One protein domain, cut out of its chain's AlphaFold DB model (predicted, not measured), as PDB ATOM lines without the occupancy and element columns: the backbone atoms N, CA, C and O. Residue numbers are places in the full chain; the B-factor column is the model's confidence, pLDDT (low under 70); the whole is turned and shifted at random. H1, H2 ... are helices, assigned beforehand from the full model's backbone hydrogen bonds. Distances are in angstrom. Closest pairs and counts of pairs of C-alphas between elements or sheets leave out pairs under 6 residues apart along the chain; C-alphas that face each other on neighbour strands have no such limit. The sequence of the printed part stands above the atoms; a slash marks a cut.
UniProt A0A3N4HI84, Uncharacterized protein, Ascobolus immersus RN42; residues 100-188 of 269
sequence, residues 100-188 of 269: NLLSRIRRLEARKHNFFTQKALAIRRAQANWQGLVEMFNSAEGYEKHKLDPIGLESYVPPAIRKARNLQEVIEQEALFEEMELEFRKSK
ATOM      1  N   ASN A 100      47.258  36.163 113.263       81.88
ATOM      2  CA  ASN A 100      47.704  37.250 114.136       81.88
ATOM      3  C   ASN A 100      49.006  36.893 114.879       81.88
ATOM      4  O   ASN A 100      49.946  37.689 114.892       81.88
ATOM      5  N   LEU A 101      49.104  35.674 115.426       83.50
ATOM      6  CA  LEU A 101      50.310  35.209 116.118       83.50
ATOM      7  C   LEU A 101      51.507  35.129 115.162       83.50
ATOM      8  O   LEU A 101      52.557  35.691 115.460       83.50
ATOM      9  N   LEU A 102      51.343  34.514 113.986       84.19
ATOM     10  CA  LEU A 102      52.417  34.414 112.991       84.19
ATOM     11  C   LEU A 102      52.884  35.788 112.498       84.19
ATOM     12  O   LEU A 102      54.087  36.032 112.397       84.19
ATOM     13  N   SER A 103      51.963  36.718 112.228       87.62
ATOM     14  CA  SER A 103      52.322  38.093 111.866       87.62
ATOM     15  C   SER A 103      53.054  38.818 112.996       87.62
ATOM     16  O   SER A 103      53.978  39.587 112.735       87.62
ATOM     17  N   ARG A 104      52.666  38.588 114.254       86.38
ATOM     18  CA  ARG A 104      53.318  39.186 115.423       86.38
ATOM     19  C   ARG A 104      54.727  38.620 115.636       86.38
ATOM     20  O   ARG A 104      55.651  39.414 115.773       86.38
ATOM     21  N   ILE A 105      54.914  37.305 115.493       86.56
ATOM     22  CA  ILE A 105      56.234  36.652 115.489       86.56
ATOM     23  C   ILE A 105      57.129  37.244 114.391       86.56
ATOM     24  O   ILE A 105      58.237  37.682 114.683       86.56
ATOM     25  N   ARG A 106      56.637  37.358 113.147       88.25
ATOM     26  CA  ARG A 106      57.417  37.949 112.041       88.25
ATOM     27  C   ARG A 106      57.815  39.403 112.308       88.25
ATOM     28  O   ARG A 106      58.935  39.800 111.999       88.25
ATOM     29  N   ARG A 107      56.914  40.213 112.881       89.38
ATOM     30  CA  ARG A 107      57.227  41.602 113.265       89.38
ATOM     31  C   ARG A 107      58.296  41.659 114.352       89.38
ATOM     32  O   ARG A 107      59.200  42.485 114.247       89.38
ATOM     33  N   LEU A 108      58.210  40.784 115.352       87.31
ATOM     34  CA  LEU A 108      59.206  40.677 116.413       87.31
ATOM     35  C   LEU A 108      60.574  40.253 115.857       87.31
ATOM     36  O   LEU A 108      61.580  40.879 116.178       87.31
ATOM     37  N   GLU A 109      60.622  39.266 114.959       86.94
ATOM     38  CA  GLU A 109      61.852  38.834 114.279       86.94
ATOM     39  C   GLU A 109      62.470  39.959 113.429       86.94
ATOM     40  O   GLU A 109      63.680  40.188 113.483       86.94
ATOM     41  N   ALA A 110      61.650  40.720 112.698       89.81
ATOM     42  CA  ALA A 110      62.115  41.875 111.932       89.81
ATOM     43  C   ALA A 110      62.646  43.003 112.838       89.81
ATOM     44  O   ALA A 110      63.698  43.581 112.550       89.81
ATOM     45  N   ARG A 111      61.955  43.300 113.950       89.56
ATOM     46  CA  ARG A 111      62.399  44.274 114.967       89.56
ATOM     47  C   ARG A 111      63.735  43.845 115.572       89.56
ATOM     48  O   ARG A 111      64.664  44.647 115.595       89.56
ATOM     49  N   LYS A 112      63.861  42.568 115.946       87.56
ATOM     50  CA  LYS A 112      65.093  41.935 116.434       87.56
ATOM     51  C   LYS A 112      66.254  42.116 115.463       87.56
ATOM     52  O   LYS A 112      67.322  42.578 115.860       87.56
ATOM     53  N   HIS A 113      66.048  41.769 114.193       87.88
ATOM     54  CA  HIS A 113      67.080  41.904 113.171       87.88
ATOM     55  C   HIS A 113      67.529  43.365 113.027       87.88
ATOM     56  O   HIS A 113      68.720  43.655 113.111       87.88
ATOM     57  N   ASN A 114      66.579  44.298 112.895       89.50
ATOM     58  CA  ASN A 114      66.871  45.729 112.789       89.50
ATOM     59  C   ASN A 114      67.635  46.261 114.016       89.50
ATOM     60  O   ASN A 114      68.630  46.968 113.860       89.50
ATOM     61  N   PHE A 115      67.212  45.890 115.227       89.06
ATOM     62  CA  PHE A 115      67.891  46.268 116.466       89.06
ATOM     63  C   PHE A 115      69.361  45.832 116.464       89.06
ATOM     64  O   PHE A 115      70.249  46.655 116.686       89.06
ATOM     65  N   PHE A 116      69.641  44.565 116.138       86.25
ATOM     66  CA  PHE A 116      71.016  44.068 116.105       86.25
ATOM     67  C   PHE A 116      71.858  44.695 115.000       86.25
ATOM     68  O   PHE A 116      73.026  44.997 115.240       86.25
ATOM     69  N   THR A 117      71.280  44.965 113.828       89.25
ATOM     70  CA  THR A 117      71.969  45.725 112.779       89.25
ATOM     71  C   THR A 117      72.358  47.118 113.279       89.25
ATOM     72  O   THR A 117      73.512  47.520 113.142       89.25
ATOM     73  N   GLN A 118      71.432  47.847 113.909       87.56
ATOM     74  CA  GLN A 118      71.717  49.179 114.446       87.56
ATOM     75  C   GLN A 118      72.766  49.150 115.556       87.56
ATOM     76  O   GLN A 118      73.631  50.024 115.594       87.56
ATOM     77  N   LYS A 119      72.703  48.155 116.446       84.38
ATOM     78  CA  LYS A 119      73.690  47.957 117.507       84.38
ATOM     79  C   LYS A 119      75.075  47.680 116.936       84.38
ATOM     80  O   LYS A 119      76.022  48.359 117.316       84.38
ATOM     81  N   ALA A 120      75.190  46.758 115.983       85.06
ATOM     82  CA  ALA A 120      76.461  46.444 115.338       85.06
ATOM     83  C   ALA A 120      77.076  47.672 114.645       85.06
ATOM     84  O   ALA A 120      78.271  47.920 114.775       85.06
ATOM     85  N   LEU A 121      76.261  48.475 113.951       86.62
ATOM     86  CA  LEU A 121      76.722  49.720 113.332       86.62
ATOM     87  C   LEU A 121      77.173  50.757 114.368       86.62
ATOM     88  O   LEU A 121      78.184  51.419 114.151       86.62
ATOM     89  N   ALA A 122      76.454  50.893 115.486       83.00
ATOM     90  CA  ALA A 122      76.832  51.805 116.562       83.00
ATOM     91  C   ALA A 122      78.164  51.400 117.214       83.00
ATOM     92  O   ALA A 122      79.023  52.257 117.391       83.00
ATOM     93  N   ILE A 123      78.366  50.105 117.483       80.88
ATOM     94  CA  ILE A 123      79.631  49.576 118.019       80.88
ATOM     95  C   ILE A 123      80.787  49.887 117.068       80.88
ATOM     96  O   ILE A 123      81.788  50.446 117.497       80.88
ATOM     97  N   ARG A 124      80.633  49.600 115.768       83.00
ATOM     98  CA  ARG A 124      81.684  49.876 114.773       83.00
ATOM     99  C   ARG A 124      82.050  51.356 114.701       83.00
ATOM    100  O   ARG A 124      83.225  51.682 114.594       83.00
ATOM    101  N   ARG A 125      81.058  52.252 114.767       81.25
ATOM    102  CA  ARG A 125      81.305  53.703 114.801       81.25
ATOM    103  C   ARG A 125      82.039  54.116 116.069       81.25
ATOM    104  O   ARG A 125      83.020  54.836 115.976       81.25
ATOM    105  N   ALA A 126      81.605  53.626 117.228       76.12
ATOM    106  CA  ALA A 126      82.268  53.923 118.492       76.12
ATOM    107  C   ALA A 126      83.723  53.427 118.506       76.12
ATOM    108  O   ALA A 126      84.604  54.160 118.935       76.12
ATOM    109  N   GLN A 127      83.987  52.224 117.982       78.44
ATOM    110  CA  GLN A 127      85.341  51.687 117.824       78.44
ATOM    111  C   GLN A 127      86.200  52.552 116.895       78.44
ATOM    112  O   GLN A 127      87.334  52.862 117.244       78.44
ATOM    113  N   ALA A 128      85.666  52.964 115.740       79.31
ATOM    114  CA  ALA A 128      86.388  53.824 114.803       79.31
ATOM    115  C   ALA A 128      86.700  55.202 115.412       79.31
ATOM    116  O   ALA A 128      87.836  55.661 115.334       79.31
ATOM    117  N   ASN A 129      85.723  55.823 116.081       75.75
ATOM    118  CA  ASN A 129      85.919  57.091 116.785       75.75
ATOM    119  C   ASN A 129      86.979  56.939 117.887       75.75
ATOM    120  O   ASN A 129      87.889  57.753 117.983       75.75
ATOM    121  N   TRP A 130      86.905  55.866 118.679       75.25
ATOM    122  CA  TRP A 130      87.887  55.572 119.720       75.25
ATOM    123  C   TRP A 130      89.305  55.414 119.176       75.25
ATOM    124  O   TRP A 130      90.243  55.971 119.737       75.25
ATOM    125  N   GLN A 131      89.462  54.674 118.079       76.56
ATOM    126  CA  GLN A 131      90.753  54.506 117.415       76.56
ATOM    127  C   GLN A 131      91.315  55.851 116.954       76.56
ATOM    128  O   GLN A 131      92.471  56.136 117.251       76.56
ATOM    129  N   GLY A 132      90.484  56.703 116.344       75.44
ATOM    130  CA  GLY A 132      90.881  58.063 115.976       75.44
ATOM    131  C   GLY A 132      91.372  58.877 117.177       75.44
ATOM    132  O   GLY A 132      92.437  59.486 117.111       75.44
ATOM    133  N   LEU A 133      90.669  58.816 118.314       73.19
ATOM    134  CA  LEU A 133      91.103  59.493 119.542       73.19
ATOM    135  C   LEU A 133      92.447  58.970 120.046       73.19
ATOM    136  O   LEU A 133      93.341  59.755 120.355       73.19
ATOM    137  N   VAL A 134      92.605  57.648 120.114       75.06
ATOM    138  CA  VAL A 134      93.854  57.006 120.542       75.06
ATOM    139  C   VAL A 134      95.016  57.405 119.628       75.06
ATOM    140  O   VAL A 134      96.115  57.662 120.116       75.06
ATOM    141  N   GLU A 135      94.796  57.478 118.316       76.75
ATOM    142  CA  GLU A 135      95.801  57.921 117.347       76.75
ATOM    143  C   GLU A 135      96.216  59.376 117.579       76.75
ATOM    144  O   GLU A 135      97.416  59.647 117.658       76.75
ATOM    145  N   MET A 136      95.260  60.288 117.789       73.38
ATOM    146  CA  MET A 136      95.572  61.683 118.120       73.38
ATOM    147  C   MET A 136      96.381  61.795 119.415       73.38
ATOM    148  O   MET A 136      97.416  62.460 119.427       73.38
ATOM    149  N   PHE A 137      95.968  61.101 120.480       72.50
ATOM    150  CA  PHE A 137      96.693  61.107 121.756       72.50
ATOM    151  C   PHE A 137      98.114  60.563 121.627       72.50
ATOM    152  O   PHE A 137      99.034  61.128 122.206       72.50
ATOM    153  N   ASN A 138      98.310  59.495 120.852       73.94
ATOM    154  CA  ASN A 138      99.642  58.943 120.610       73.94
ATOM    155  C   ASN A 138     100.517  59.861 119.740       73.94
ATOM    156  O   ASN A 138     101.741  59.774 119.820       73.94
ATOM    157  N   SER A 139      99.910  60.690 118.884       74.44
ATOM    158  CA  SER A 139     100.626  61.639 118.021       74.44
ATOM    159  C   SER A 139     101.046  62.925 118.743       74.44
ATOM    160  O   SER A 139     102.031  63.546 118.353       74.44
ATOM    161  N   ALA A 140     100.340  63.304 119.811       71.50
ATOM    162  CA  ALA A 140     100.747  64.383 120.699       71.50
ATOM    163  C   ALA A 140     101.911  63.892 121.582       71.50
ATOM    164  O   ALA A 140     101.721  63.074 122.482       71.50
ATOM    165  N   GLU A 141     103.136  64.339 121.287       54.16
ATOM    166  CA  GLU A 141     104.359  63.910 121.979       54.16
ATOM    167  C   GLU A 141     104.229  63.961 123.517       54.16
ATOM    168  O   GLU A 141     103.760  64.946 124.086       54.16
ATOM    169  N   GLY A 142     104.695  62.910 124.202       59.31
ATOM    170  CA  GLY A 142     104.888  62.913 125.659       59.31
ATOM    171  C   GLY A 142     103.843  62.179 126.505       59.31
ATOM    172  O   GLY A 142     104.036  62.082 127.716       59.31
ATOM    173  N   TYR A 143     102.788  61.606 125.917       52.59
ATOM    174  CA  TYR A 143     101.879  60.732 126.665       52.59
ATOM    175  C   TYR A 143     102.375  59.280 126.668       52.59
ATOM    176  O   TYR A 143     102.535  58.648 125.622       52.59
ATOM    177  N   GLU A 144     102.612  58.725 127.863       56.88
ATOM    178  CA  GLU A 144     102.747  57.277 128.030       56.88
ATOM    179  C   GLU A 144     101.516  56.609 127.415       56.88
ATOM    180  O   GLU A 144     100.394  57.055 127.656       56.88
ATOM    181  N   LYS A 145     101.721  55.548 126.618       53.59
ATOM    182  CA  LYS A 145     100.652  54.734 126.020       53.59
ATOM    183  C   LYS A 145      99.718  54.210 127.112       53.59
ATOM    184  O   LYS A 145      99.866  53.084 127.591       53.59
ATOM    185  N   HIS A 146      98.741  55.009 127.512       47.94
ATOM    186  CA  HIS A 146      97.679  54.552 128.373       47.94
ATOM    187  C   HIS A 146      96.849  53.571 127.556       47.94
ATOM    188  O   HIS A 146      96.460  53.845 126.418       47.94
ATOM    189  N   LYS A 147      96.610  52.390 128.133       47.38
ATOM    190  CA  LYS A 147      95.628  51.445 127.609       47.38
ATOM    191  C   LYS A 147      94.257  52.054 127.846       47.38
ATOM    192  O   LYS A 147      93.593  51.782 128.838       47.38
ATOM    193  N   LEU A 148      93.904  52.955 126.947       52.31
ATOM    194  CA  LEU A 148      92.563  53.433 126.747       52.31
ATOM    195  C   LEU A 148      91.735  52.184 126.395       52.31
ATOM    196  O   LEU A 148      91.775  51.688 125.266       52.31
ATOM    197  N   ASP A 149      91.021  51.654 127.392       54.62
ATOM    198  CA  ASP A 149      90.128  50.509 127.214       54.62
ATOM    199  C   ASP A 149      88.988  50.906 126.267       54.62
ATOM    200  O   ASP A 149      88.321  51.912 126.526       54.62
ATOM    201  N   PRO A 150      88.744  50.150 125.181       55.62
ATOM    202  CA  PRO A 150      87.668  50.456 124.252       55.62
ATOM    203  C   PRO A 150      86.352  50.614 125.009       55.62
ATOM    204  O   PRO A 150      86.025  49.814 125.889       55.62
ATOM    205  N   ILE A 151      85.619  51.676 124.662       57.06
ATOM    206  CA  ILE A 151      84.322  52.020 125.249       57.06
ATOM    207  C   ILE A 151      83.495  50.734 125.369       57.06
ATOM    208  O   ILE A 151      83.304  50.029 124.377       57.06
ATOM    209  N   GLY A 152      83.008  50.436 126.579       55.62
ATOM    210  CA  GLY A 152      82.396  49.161 126.990       55.62
ATOM    211  C   GLY A 152      81.116  48.727 126.257       55.62
ATOM    212  O   GLY A 152      80.394  47.861 126.747       55.62
ATOM    213  N   LEU A 153      80.835  49.280 125.078       53.56
ATOM    214  CA  LEU A 153      79.775  48.884 124.150       53.56
ATOM    215  C   LEU A 153      79.830  47.394 123.756       53.56
ATOM    216  O   LEU A 153      78.801  46.822 123.393       53.56
ATOM    217  N   GLU A 154      81.000  46.756 123.854       56.53
ATOM    218  CA  GLU A 154      81.193  45.322 123.584       56.53
ATOM    219  C   GLU A 154      80.654  44.401 124.691       56.53
ATOM    220  O   GLU A 154      80.336  43.245 124.423       56.53
ATOM    221  N   SER A 155      80.495  44.903 125.921       56.53
ATOM    222  CA  SER A 155      80.138  44.076 127.086       56.53
ATOM    223  C   SER A 155      78.677  43.617 127.108       56.53
ATOM    224  O   SER A 155      78.333  42.658 127.802       56.53
ATOM    225  N   TYR A 156      77.800  44.257 126.328       59.31
ATOM    226  CA  TYR A 156      76.392  43.891 126.314       59.31
ATOM    227  C   TYR A 156      76.164  42.656 125.435       59.31
ATOM    228  O   TYR A 156      75.975  42.772 124.220       59.31
ATOM    229  N   VAL A 157      76.143  41.469 126.041       61.91
ATOM    230  CA  VAL A 157      75.706  40.233 125.381       61.91
ATOM    231  C   VAL A 157      74.176  40.186 125.432       61.91
ATOM    232  O   VAL A 157      73.606  40.112 126.520       61.91
ATOM    233  N   PRO A 158      73.480  40.247 124.284       65.06
ATOM    234  CA  PRO A 158      72.032  40.094 124.257       65.06
ATOM    235  C   PRO A 158      71.642  38.760 124.904       65.06
ATOM    236  O   PRO A 158      72.286  37.749 124.599       65.06
ATOM    237  N   PRO A 159      70.583  38.705 125.728       69.62
ATOM    238  CA  PRO A 159      70.061  37.427 126.190       69.62
ATOM    239  C   PRO A 159      69.746  36.532 124.985       69.62
ATOM    240  O   PRO A 159      69.323  37.006 123.928       69.62
ATOM    241  N   ALA A 160      69.968  35.224 125.117       71.75
ATOM    242  CA  ALA A 160      69.674  34.278 124.048       71.75
ATOM    243  C   ALA A 160      68.157  34.212 123.810       71.75
ATOM    244  O   ALA A 160      67.420  33.529 124.522       71.75
ATOM    245  N   ILE A 161      67.677  34.933 122.797       69.12
ATOM    246  CA  ILE A 161      66.244  35.013 122.498       69.12
ATOM    247  C   ILE A 161      65.834  33.776 121.709       69.12
ATOM    248  O   ILE A 161      66.118  33.667 120.509       69.12
ATOM    249  N   ARG A 162      65.171  32.851 122.405       80.25
ATOM    250  CA  ARG A 162      64.593  31.625 121.841       80.25
ATOM    251  C   ARG A 162      63.459  31.965 120.872       80.25
ATOM    252  O   ARG A 162      62.857  33.029 120.955       80.25
ATOM    253  N   LYS A 163      63.140  31.065 119.943       81.56
ATOM    254  CA  LYS A 163      61.979  31.244 119.060       81.56
ATOM    255  C   LYS A 163      60.692  31.097 119.877       81.56
ATOM    256  O   LYS A 163      60.497  30.036 120.469       81.56
ATOM    257  N   ALA A 164      59.854  32.133 119.901       84.25
ATOM    258  CA  ALA A 164      58.570  32.094 120.596       84.25
ATOM    259  C   ALA A 164      57.627  31.061 119.952       84.25
ATOM    260  O   ALA A 164      57.507  30.992 118.725       84.25
ATOM    261  N   ARG A 165      56.973  30.248 120.782       84.19
ATOM    262  CA  ARG A 165      56.083  29.143 120.387       84.19
ATOM    263  C   ARG A 165      54.611  29.460 120.614       84.19
ATOM    264  O   ARG A 165      53.753  28.852 119.982       84.19
ATOM    265  N   ASN A 166      54.316  30.396 121.508       87.00
ATOM    266  CA  ASN A 166      52.961  30.782 121.884       87.00
ATOM    267  C   ASN A 166      52.864  32.304 122.091       87.00
ATOM    268  O   ASN A 166      53.864  33.020 122.066       87.00
ATOM    269  N   LEU A 167      51.638  32.800 122.263       83.00
ATOM    270  CA  LEU A 167      51.365  34.232 122.405       83.00
ATOM    271  C   LEU A 167      52.003  34.844 123.660       83.00
ATOM    272  O   LEU A 167      52.455  35.986 123.605       83.00
ATOM    273  N   GLN A 168      52.048  34.094 124.758       88.44
ATOM    274  CA  GLN A 168      52.610  34.555 126.025       88.44
ATOM    275  C   GLN A 168      54.120  34.804 125.894       88.44
ATOM    276  O   GLN A 168      54.597  35.887 126.216       88.44
ATOM    277  N   GLU A 169      54.846  33.866 125.284       89.50
ATOM    278  CA  GLU A 169      56.275  34.020 124.984       89.50
ATOM    279  C   GLU A 169      56.550  35.209 124.049       89.50
ATOM    280  O   GLU A 169      57.567  35.881 124.190       89.50
ATOM    281  N   VAL A 170      55.653  35.504 123.097       87.12
ATOM    282  CA  VAL A 170      55.784  36.695 122.239       87.12
ATOM    283  C   VAL A 170      55.651  37.979 123.056       87.12
ATOM    284  O   VAL A 170      56.428  38.906 122.840       87.12
ATOM    285  N   ILE A 171      54.695  38.042 123.987       86.94
ATOM    286  CA  ILE A 171      54.493  39.207 124.863       86.94
ATOM    287  C   ILE A 171      55.726  39.433 125.745       86.94
ATOM    288  O   ILE A 171      56.233  40.551 125.815       86.94
ATOM    289  N   GLU A 172      56.243  38.373 126.364       90.12
ATOM    290  CA  GLU A 172      57.442  38.436 127.210       90.12
ATOM    291  C   GLU A 172      58.673  38.886 126.419       90.12
ATOM    292  O   GLU A 172      59.431  39.744 126.872       90.12
ATOM    293  N   GLN A 173      58.854  38.369 125.200       89.00
ATOM    294  CA  GLN A 173      59.958  38.788 124.340       89.00
ATOM    295  C   GLN A 173      59.815  40.225 123.842       89.00
ATOM    296  O   GLN A 173      60.825  40.912 123.717       89.00
ATOM    297  N   GLU A 174      58.602  40.690 123.542       89.31
ATOM    298  CA  GLU A 174      58.359  42.085 123.165       89.31
ATOM    299  C   GLU A 174      58.712  43.046 124.306       89.31
ATOM    300  O   GLU A 174      59.373  44.051 124.044       89.31
ATOM    301  N   ALA A 175      58.330  42.713 125.545       89.25
ATOM    302  CA  ALA A 175      58.658  43.501 126.733       89.25
ATOM    303  C   ALA A 175      60.172  43.536 126.990       89.25
ATOM    304  O   ALA A 175      60.746  44.613 127.150       89.25
ATOM    305  N   LEU A 176      60.836  42.376 126.919       88.62
ATOM    306  CA  LEU A 176      62.293  42.294 127.019       88.62
ATOM    307  C   LEU A 176      62.967  43.148 125.935       88.62
ATOM    308  O   LEU A 176      63.882  43.912 126.220       88.62
ATOM    309  N   PHE A 177      62.503  43.068 124.685       87.50
ATOM    310  CA  PHE A 177      63.057  43.877 123.598       87.50
ATOM    311  C   PHE A 177      62.873  45.376 123.803       87.50
ATOM    312  O   PHE A 177      63.726  46.154 123.384       87.50
ATOM    313  N   GLU A 178      61.760  45.790 124.397       88.56
ATOM    314  CA  GLU A 178      61.504  47.193 124.692       88.56
ATOM    315  C   GLU A 178      62.491  47.738 125.731       88.56
ATOM    316  O   GLU A 178      63.050  48.816 125.525       88.56
ATOM    317  N   GLU A 179      62.793  46.959 126.771       88.69
ATOM    318  CA  GLU A 179      63.839  47.279 127.748       88.69
ATOM    319  C   GLU A 179      65.223  47.357 127.084       88.69
ATOM    320  O   GLU A 179      65.944  48.343 127.240       88.69
ATOM    321  N   MET A 180      65.564  46.375 126.245       87.06
ATOM    322  CA  MET A 180      66.825  46.367 125.497       87.06
ATOM    323  C   MET A 180      66.978  47.579 124.567       87.06
ATOM    324  O   MET A 180      68.064  48.148 124.438       87.06
ATOM    325  N   GLU A 181      65.902  47.973 123.884       89.38
ATOM    326  CA  GLU A 181      65.885  49.153 123.023       89.38
ATOM    327  C   GLU A 181      66.014  50.452 123.814       89.38
ATOM    328  O   GLU A 181      66.660  51.391 123.336       89.38
ATOM    329  N   LEU A 182      65.415  50.512 125.003       87.69
ATOM    330  CA  LEU A 182      65.550  51.642 125.909       87.69
ATOM    331  C   LEU A 182      66.998  51.788 126.384       87.69
ATOM    332  O   LEU A 182      67.566  52.871 126.245       87.69
ATOM    333  N   GLU A 183      67.614  50.707 126.858       84.88
ATOM    334  CA  GLU A 183      69.013  50.718 127.293       84.88
ATOM    335  C   GLU A 183      69.965  51.068 126.149       84.88
ATOM    336  O   GLU A 183      70.851  51.911 126.287       84.88
ATOM    337  N   PHE A 184      69.729  50.523 124.955       84.56
ATOM    338  CA  PHE A 184      70.515  50.896 123.783       84.56
ATOM    339  C   PHE A 184      70.352  52.375 123.406       84.56
ATOM    340  O   PHE A 184      71.307  53.008 122.953       84.56
ATOM    341  N   ARG A 185      69.160  52.955 123.594       86.88
ATOM    342  CA  ARG A 185      68.931  54.388 123.371       86.88
ATOM    343  C   ARG A 185      69.710  55.234 124.377       86.88
ATOM    344  O   ARG A 185      70.377  56.171 123.946       86.88
ATOM    345  N   LYS A 186      69.683  54.882 125.666       84.31
ATOM    346  CA  LYS A 186      70.494  55.546 126.702       84.31
ATOM    347  C   LYS A 186      71.987  55.458 126.377       84.31
ATOM    348  O   LYS A 186      72.678  56.470 126.375       84.31
ATOM    349  N   SER A 187      72.458  54.271 125.996       81.69
ATOM    350  CA  SER A 187      73.850  54.046 125.592       81.69
ATOM    351  C   SER A 187      74.258  54.909 124.394       81.69
ATOM    352  O   SER A 187      75.337  55.498 124.410       81.69
ATOM    353  N   LYS A 188      73.391  55.063 123.382       84.81
ATOM    354  CA  LYS A 188      73.637  55.980 122.255       84.81
ATOM    355  C   LYS A 188      73.779  57.431 122.703       84.81
ATOM    356  O   LYS A 188      74.663  58.116 122.205       84.81
TER     357      LYS A 188
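AT A GLANCE: This is residues 100 to 188 of the 269 residues of an uncharacterized protein of Ascobolus immersus RN42 (UniProt A0A3N4HI84). One long helix, H1, makes the length of a rod; beyond its last residues the chain folds back and returns as a long link through the short H2, and H3 then runs beside the first part of H1, the same way and at a shallow tilt. The turn at residues 139 to 144 sticks out at one end. The printed part has 89 residues with three named helices, in the order H1, H2, H3, and no named strand; its class is all helix. It is only just extended, close to loose, with a radius of gyration of the C-alphas of 18.5 A and spans of 63 by 19 by 16 A.

HOW THE PARTS SIT: H1, residues 100 to 139, touches H3, residues 167 to 188; their closest C-alphas, those of Leu 101 and Leu 167, are 6.4 A apart. The two run the same way at a shallow tilt of 20 degrees. H2, residues 152 to 155, only just touches H1, with 3 pairs of C-alphas within 8 A, and meets it with residues 123 to 126 of H1 alone; the closest C-alphas are those of Ile 123 and Leu 153, 6.2 A. H2 and H3 are close but not clearly touching, the closest C-alphas being those of Leu 153 and Ser 187, 8.0 A. In H1 and H3 every O i to N i+4 pair is within hydrogen-bond range; H2 is too short for such a pair.

IN THESE COORDINATES: H1 begins at C-alpha 100, (47.704, 37.250, 114.136), and ends at C-alpha 139, (100.626, 61.639, 118.021), 58.4 A away. H2 is 5.6 A long. H3 is 31.1 A long and ends at C-alpha 188, (73.637, 55.980, 122.255).

THE WHOLE: The C-alphas farthest apart are those of Asn 100 and Gly 142, 63.7 A. The printed part has no cut, and both links are long. Mean pLDDT of the printed part is 77.7; residues 141 to 159 and residue 161 are under 70.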